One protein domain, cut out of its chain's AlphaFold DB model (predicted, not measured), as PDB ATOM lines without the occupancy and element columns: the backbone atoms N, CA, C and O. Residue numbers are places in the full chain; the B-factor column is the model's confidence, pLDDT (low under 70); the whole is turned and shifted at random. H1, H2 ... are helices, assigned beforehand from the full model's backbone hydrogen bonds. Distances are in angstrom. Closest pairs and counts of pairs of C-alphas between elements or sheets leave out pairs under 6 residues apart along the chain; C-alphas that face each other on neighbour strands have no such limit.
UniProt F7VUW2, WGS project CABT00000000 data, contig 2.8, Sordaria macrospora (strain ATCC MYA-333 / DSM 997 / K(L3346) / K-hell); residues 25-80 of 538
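AT A GLANCE: This is residues 25 to 80 of the 538 residues of an uncharacterized protein of Sordaria macrospora (strain ATCC MYA-333 / DSM 997 / K(L3346) / K-hell) (UniProt F7VUW2). Two long helices, H3 and H4, make a helical hairpin that widens away from its link; H1 runs side by side with H3, and short H2 packs on H4 at the wide end. The printed part has 56 residues and four named helices, H1 to H4 in chain order; it is all helix and compact, radius of gyration of the C-alphas 10.6 A, spanning 27 by 23 by 15 A.

IN THESE COORDINATES: H1, residues 25 to 34, begins at C-alpha 25 (208.879, 188.379, 120.940) and is 15.1 A long. H2 is residues 39 to 43, 6.2 A. H3, residues 46 to 59, is 20.0 A. H4, residues 62 to 79, is 25.5 A and ends at C-alpha 79 (186.802, 193.483, 118.356).

HOW THE PARTS SIT: H1 touches H3, closest C-alphas Ala 30 and Glu 48, 5.4 A, at a shallow tilt of 15 degrees, opposite ways. H2 touches residues 72 to 79 of H4, closest C-alphas Ala 40 and Tyr 79, 5.5 A. H3 and H4, a hairpin, only just touch, with 3 pairs of C-alphas within 8 A, closest Phe 56 and Tyr 65, 6.1 A. H1 and H4 are apart. Every O i to N i+4 pair is within hydrogen-bond range in H2 and H3, but 4 of 6 in H1 and 11 of 14 in H4.

THE WHOLE: The farthest C-alphas, Gly 35 and Gln 63, are 29.3 A apart. The printed part has no cut, its three links are tight, and no printed residue is under 70 in pLDDT.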
ATOM      1  N   PRO A  25     208.439 188.702 119.580       96.38
ATOM      2  CA  PRO A  25     208.879 188.379 120.940       96.38
ATOM      3  C   PRO A  25     208.120 189.147 122.030       96.38
ATOM      4  O   PRO A  25     208.188 188.764 123.192       96.38
ATOM      5  N   CYS A  26     207.385 190.201 121.673       96.75
ATOM      6  CA  CYS A  26     206.625 191.023 122.610       96.75
ATOM      7  C   CYS A  26     205.161 190.593 122.745       96.75
ATOM      8  O   CYS A  26     204.563 190.765 123.804       96.75
ATOM      9  N   ILE A  27     204.587 190.005 121.692       95.56
ATOM     10  CA  ILE A  27     203.192 189.546 121.684       95.56
ATOM     11  C   ILE A  27     203.042 188.232 122.458       95.56
ATOM     12  O   ILE A  27     202.096 188.077 123.229       95.56
ATOM     13  N   ALA A  28     203.970 187.286 122.274       93.38
ATOM     14  CA  ALA A  28     203.855 185.962 122.888       93.38
ATOM     15  C   ALA A  28     203.807 186.009 124.434       93.38
ATOM     16  O   ALA A  28     202.867 185.451 125.000       93.38
ATOM     17  N   PRO A  29     204.694 186.746 125.137       94.19
ATOM     18  CA  PRO A  29     204.647 186.837 126.597       94.19
ATOM     19  C   PRO A  29     203.390 187.534 127.121       94.19
ATOM     20  O   PRO A  29     202.888 187.174 128.186       94.19
ATOM     21  N   ALA A  30     202.868 188.523 126.391       94.75
ATOM     22  CA  ALA A  30     201.644 189.226 126.764       94.75
ATOM     23  C   ALA A  30     200.414 188.306 126.676       94.75
ATOM     24  O   ALA A  30     199.571 188.314 127.572       94.75
ATOM     25  N   LEU A  31     200.328 187.462 125.642       94.06
ATOM     26  CA  LEU A  31     199.243 186.482 125.499       94.06
ATOM     27  C   LEU A  31     199.363 185.337 126.515       94.06
ATOM     28  O   LEU A  31     198.364 184.944 127.117       94.06
ATOM     29  N   ASP A  32     200.579 184.848 126.762       94.31
ATOM     30  CA  ASP A  32     200.812 183.763 127.719       94.31
ATOM     31  C   ASP A  32     200.542 184.204 129.165       94.31
ATOM     32  O   ASP A  32     199.902 183.476 129.921       94.31
ATOM     33  N   SER A  33     200.986 185.406 129.552       95.44
ATOM     34  CA  SER A  33     200.785 185.925 130.916       95.44
ATOM     35  C   SER A  33     199.333 186.299 131.214       95.44
ATOM     36  O   SER A  33     198.868 186.084 132.332       95.44
ATOM     37  N   SER A  34     198.598 186.802 130.219       95.12
ATOM     38  CA  SER A  34     197.181 187.162 130.371       95.12
ATOM     39  C   SER A  34     196.238 185.953 130.317       95.12
ATOM     40  O   SER A  34     195.073 186.060 130.705       95.12
ATOM     41  N   GLY A  35     196.705 184.809 129.800       96.00
ATOM     42  CA  GLY A  35     195.847 183.676 129.444       96.00
ATOM     43  C   GLY A  35     194.906 183.979 128.269       96.00
ATOM     44  O   GLY A  35     193.985 183.201 127.995       96.00
ATOM     45  N   CYS A  36     195.113 185.099 127.570       94.69
ATOM     46  CA  CYS A  36     194.288 185.510 126.447       94.69
ATOM     47  C   CYS A  36     194.690 184.766 125.174       94.69
ATOM     48  O   CYS A  36     195.841 184.766 124.749       94.69
ATOM     49  N   ARG A  37     193.700 184.165 124.507       93.00
ATOM     50  CA  ARG A  37     193.893 183.509 123.201       93.00
ATOM     51  C   ARG A  37     193.671 184.442 122.011       93.00
ATOM     52  O   ARG A  37     193.951 184.057 120.880       93.00
ATOM     53  N   THR A  38     193.132 185.634 122.253       92.19
ATOM     54  CA  THR A  38     192.766 186.613 121.226       92.19
ATOM     55  C   THR A  38     193.182 188.014 121.653       92.19
ATOM     56  O   THR A  38     193.267 188.309 122.847       92.19
ATOM     57  N   LEU A  39     193.394 188.896 120.675       89.44
ATOM     58  CA  LEU A  39     193.727 190.289 120.955       89.44
ATOM     59  C   LEU A  39     192.589 191.019 121.676       89.44
ATOM     60  O   LEU A  39     192.859 191.813 122.561       89.44
ATOM     61  N   ALA A  40     191.330 190.690 121.368       90.88
ATOM     62  CA  ALA A  40     190.160 191.251 122.046       90.88
ATOM     63  C   ALA A  40     190.224 191.075 123.575       90.88
ATOM     64  O   ALA A  40     189.997 192.029 124.311       90.88
ATOM     65  N   CYS A  41     190.616 189.884 124.042       94.88
ATOM     66  CA  CYS A  41     190.842 189.616 125.464       94.88
ATOM     67  C   CYS A  41     192.027 190.427 126.013       94.88
ATOM     68  O   CYS A  41     191.968 190.945 127.124       94.88
ATOM     69  N   LEU A  42     193.094 190.592 125.224       95.44
ATOM     70  CA  LEU A  42     194.246 191.403 125.621       95.44
ATOM     71  C   LEU A  42     193.886 192.897 125.742       95.44
ATOM     72  O   LEU A  42     194.431 193.593 126.590       95.44
ATOM     73  N   CYS A  43     192.933 193.389 124.946       95.31
ATOM     74  CA  CYS A  43     192.447 194.770 125.016       95.31
ATOM     75  C   CYS A  43     191.706 195.084 126.331       95.31
ATOM     76  O   CYS A  43     191.631 196.247 126.716       95.31
ATOM     77  N   GLU A  44     191.192 194.073 127.038       95.25
ATOM     78  CA  GLU A  44     190.600 194.221 128.381       95.25
ATOM     79  C   GLU A  44     191.656 194.292 129.493       95.25
ATOM     80  O   GLU A  44     191.378 194.703 130.620       95.25
ATOM     81  N   ARG A  45     192.884 193.883 129.180       95.75
ATOM     82  CA  ARG A  45     193.977 193.649 130.118       95.75
ATOM     83  C   ARG A  45     194.997 194.778 130.003       95.75
ATOM     84  O   ARG A  45     196.018 194.662 129.332       95.75
ATOM     85  N   THR A  46     194.696 195.913 130.640       93.81
ATOM     86  CA  THR A  46     195.483 197.156 130.506       93.81
ATOM     87  C   THR A  46     196.959 196.988 130.870       93.81
ATOM     88  O   THR A  46     197.816 197.566 130.203       93.81
ATOM     89  N   HIS A  47     197.272 196.178 131.884       95.56
ATOM     90  CA  HIS A  47     198.644 195.937 132.330       95.56
ATOM     91  C   HIS A  47     199.455 195.135 131.296       95.56
ATOM     92  O   HIS A  47     200.585 195.488 130.951       95.56
ATOM     93  N   GLU A  48     198.874 194.069 130.753       96.38
ATOM     94  CA  GLU A  48     199.501 193.220 129.744       96.38
ATOM     95  C   GLU A  48     199.635 193.952 128.401       96.38
ATOM     96  O   GLU A  48     200.668 193.842 127.737       96.38
ATOM     97  N   LEU A  49     198.653 194.789 128.049       95.31
ATOM     98  CA  LEU A  49     198.722 195.678 126.890       95.31
ATOM     99  C   LEU A  49     199.851 196.715 127.037       95.31
ATOM    100  O   LEU A  49     200.603 196.949 126.091       95.31
ATOM    101  N   GLN A  50     200.013 197.305 128.226       96.06
ATOM    102  CA  GLN A  50     201.106 198.240 128.509       96.06
ATOM    103  C   GLN A  50     202.474 197.554 128.392       96.06
ATOM    104  O   GLN A  50     203.364 198.074 127.721       96.06
ATOM    105  N   THR A  51     202.616 196.359 128.967       95.00
ATOM    106  CA  THR A  51     203.859 195.572 128.902       95.00
ATOM    107  C   THR A  51     204.228 195.237 127.450       95.00
ATOM    108  O   THR A  51     205.393 195.313 127.054       95.00
ATOM    109  N   MET A  52     203.228 194.923 126.620       96.69
ATOM    110  CA  MET A  52     203.419 194.693 125.189       96.69
ATOM    111  C   MET A  52     203.927 195.954 124.468       96.69
ATOM    112  O   MET A  52     204.860 195.861 123.670       96.69
ATOM    113  N   PHE A  53     203.372 197.137 124.763       96.50
ATOM    114  CA  PHE A  53     203.822 198.396 124.155       96.50
ATOM    115  C   PHE A  53     205.229 198.809 124.592       96.50
ATOM    116  O   PHE A  53     206.015 199.264 123.760       96.50
ATOM    117  N   GLU A  54     205.572 198.622 125.865       96.25
ATOM    118  CA  GLU A  54     206.931 198.863 126.361       96.25
ATOM    119  C   GLU A  54     207.937 197.955 125.644       96.25
ATOM    120  O   GLU A  54     208.985 198.416 125.189       96.25
ATOM    121  N   CYS A  55     207.576 196.687 125.432       97.12
ATOM    122  CA  CYS A  55     208.395 195.759 124.667       97.12
ATOM    123  C   CYS A  55     208.525 196.168 123.187       97.12
ATOM    124  O   CYS A  55     209.621 196.079 122.630       97.12
ATOM    125  N   PHE A  56     207.458 196.660 122.548       97.38
ATOM    126  CA  PHE A  56     207.528 197.168 121.171       97.38
ATOM    127  C   PHE A  56     208.473 198.355 121.047       97.38
ATOM    128  O   PHE A  56     209.299 198.381 120.138       97.38
ATOM    129  N   MET A  57     208.389 199.313 121.968       95.81
ATOM    130  CA  MET A  57     209.286 200.468 121.962       95.81
ATOM    131  C   MET A  57     210.745 200.075 122.230       95.81
ATOM    132  O   MET A  57     211.650 200.764 121.767       95.81
ATOM    133  N   ALA A  58     210.981 198.969 122.943       96.81
ATOM    134  CA  ALA A  58     212.322 198.461 123.218       96.81
ATOM    135  C   ALA A  58     212.934 197.652 122.059       96.81
ATOM    136  O   ALA A  58     214.150 197.686 121.882       96.81
ATOM    137  N   ASN A  59     212.122 196.919 121.287       96.19
ATOM    138  CA  ASN A  59     212.618 195.941 120.306       96.19
ATOM    139  C   ASN A  59     212.398 196.331 118.838       96.19
ATOM    140  O   ASN A  59     213.069 195.783 117.966       96.19
ATOM    141  N   CYS A  60     211.490 197.262 118.550       97.06
ATOM    142  CA  CYS A  60     211.173 197.689 117.189       97.06
ATOM    143  C   CYS A  60     211.637 199.123 116.928       97.06
ATOM    144  O   CYS A  60     211.596 199.987 117.807       97.06
ATOM    145  N   ASN A  61     212.016 199.416 115.683       97.19
ATOM    146  CA  ASN A  61     212.265 200.796 115.273       97.19
ATOM    147  C   ASN A  61     210.942 201.570 115.069       97.19
ATOM    148  O   ASN A  61     209.861 200.987 114.966       97.19
ATOM    149  N   ALA A  62     211.020 202.903 114.975       95.00
ATOM    150  CA  ALA A  62     209.840 203.763 114.825       95.00
ATOM    151  C   ALA A  62     209.001 203.507 113.568       95.00
ATOM    152  O   ALA A  62     207.796 203.749 113.589       95.00
ATOM    153  N   GLN A  63     209.606 202.998 112.496       95.88
ATOM    154  CA  GLN A  63     208.881 202.651 111.276       95.88
ATOM    155  C   GLN A  63     208.114 201.329 111.420       95.88
ATOM    156  O   GLN A  63     207.097 201.143 110.758       95.88
ATOM    157  N   GLU A  64     208.554 200.443 112.313       93.50
ATOM    158  CA  GLU A  64     207.968 199.120 112.537       93.50
ATOM    159  C   GLU A  64     206.926 199.103 113.657       93.50
ATOM    160  O   GLU A  64     205.887 198.454 113.510       93.50
ATOM    161  N   TYR A  65     207.142 199.825 114.767       95.31
ATOM    162  CA  TYR A  65     206.167 199.800 115.864       95.31
ATOM    163  C   TYR A  65     204.914 200.632 115.560       95.31
ATOM    164  O   TYR A  65     203.838 200.299 116.048       95.31
ATOM    165  N   HIS A  66     204.996 201.695 114.749       94.81
ATOM    166  CA  HIS A  66     203.832 202.557 114.474       94.81
ATOM    167  C   HIS A  66     202.676 201.807 113.777       94.81
ATOM    168  O   HIS A  66     201.539 201.882 114.261       94.81
ATOM    169  N   PRO A  67     202.927 201.029 112.701       93.56
ATOM    170  CA  PRO A  67     201.907 200.179 112.087       93.56
ATOM    171  C   PRO A  67     201.369 199.115 113.048       93.56
ATOM    172  O   PRO A  67     200.165 198.862 113.059       93.56
ATOM    173  N   ALA A  68     202.233 198.528 113.884       93.31
ATOM    174  CA  ALA A  68     201.837 197.519 114.865       93.31
ATOM    175  C   ALA A  68     200.870 198.092 115.916       93.31
ATOM    176  O   ALA A  68     199.796 197.531 116.135       93.31
ATOM    177  N   ILE A  69     201.197 199.249 116.505       94.31
ATOM    178  CA  ILE A  69     200.340 199.945 117.478       94.31
ATOM    179  C   ILE A  69     199.014 200.360 116.838       94.31
ATOM    180  O   ILE A  69     197.953 200.177 117.438       94.31
ATOM    181  N   THR A  70     199.055 200.886 115.611       94.56
ATOM    182  CA  THR A  70     197.845 201.285 114.875       94.56
ATOM    183  C   THR A  70     196.929 200.089 114.644       94.56
ATOM    184  O   THR A  70     195.721 200.177 114.857       94.56
ATOM    185  N   ARG A  71     197.500 198.943 114.260       94.50
ATOM    186  CA  ARG A  71     196.745 197.707 114.055       94.50
ATOM    187  C   ARG A  71     196.110 197.201 115.346       94.50
ATOM    188  O   ARG A  71     194.916 196.935 115.343       94.50
ATOM    189  N   ILE A  72     196.864 197.150 116.446       94.44
ATOM    190  CA  ILE A  72     196.325 196.752 117.758       94.44
ATOM    191  C   ILE A  72     195.203 197.684 118.189       94.44
ATOM    192  O   ILE A  72     194.169 197.219 118.651       94.44
ATOM    193  N   SER A  73     195.377 198.989 117.989       94.19
ATOM    194  CA  SER A  73     194.352 199.978 118.323       94.19
ATOM    195  C   SER A  73     193.075 199.738 117.518       94.19
ATOM    196  O   SER A  73     191.992 199.689 118.094       94.19
ATOM    197  N   ASN A  74     193.191 199.518 116.204       91.06
ATOM    198  CA  ASN A  74     192.050 199.223 115.337       91.06
ATOM    199  C   ASN A  74     191.372 197.901 115.707       91.06
ATOM    200  O   ASN A  74     190.147 197.828 115.719       91.06
ATOM    201  N   ASP A  75     192.137 196.865 116.028       92.06
ATOM    202  CA  ASP A  75     191.579 195.577 116.427       92.06
ATOM    203  C   ASP A  75     190.906 195.665 117.809       92.06
ATOM    204  O   ASP A  75     189.833 195.100 117.998       92.06
ATOM    205  N   CYS A  76     191.452 196.440 118.750       92.50
ATOM    206  CA  CYS A  76     190.784 196.728 120.020       92.50
ATOM    207  C   CYS A  76     189.491 197.529 119.829       92.50
ATOM    208  O   CYS A  76     188.508 197.267 120.518       92.50
ATOM    209  N   ILE A  77     189.464 198.473 118.884       92.44
ATOM    210  CA  ILE A  77     188.257 199.239 118.547       92.44
ATOM    211  C   ILE A  77     187.193 198.338 117.908       92.44
ATOM    212  O   ILE A  77     186.023 198.435 118.264       92.44
ATOM    213  N   ASN A  78     187.583 197.464 116.976       89.81
ATOM    214  CA  ASN A  78     186.640 196.661 116.192       89.81
ATOM    215  C   ASN A  78     186.189 195.374 116.895       89.81
ATOM    216  O   ASN A  78     185.087 194.895 116.635       89.81
ATOM    217  N   TYR A  79     187.032 194.800 117.755       88.75
ATOM    218  CA  TYR A  79     186.802 193.483 118.356       88.75
ATOM    219  C   TYR A  79     186.862 193.478 119.882       88.75
ATOM    220  O   TYR A  79     186.571 192.447 120.486       88.75
ATOM    221  N   GLY A  80     187.238 194.589 120.521       85.62
ATOM    222  CA  GLY A  80     187.168 194.705 121.974       85.62
ATOM    223  C   GLY A  80     185.720 194.634 122.477       85.62
ATOM    224  O   GLY A  80     184.782 194.891 121.718       85.62
TER     225      GLY A  80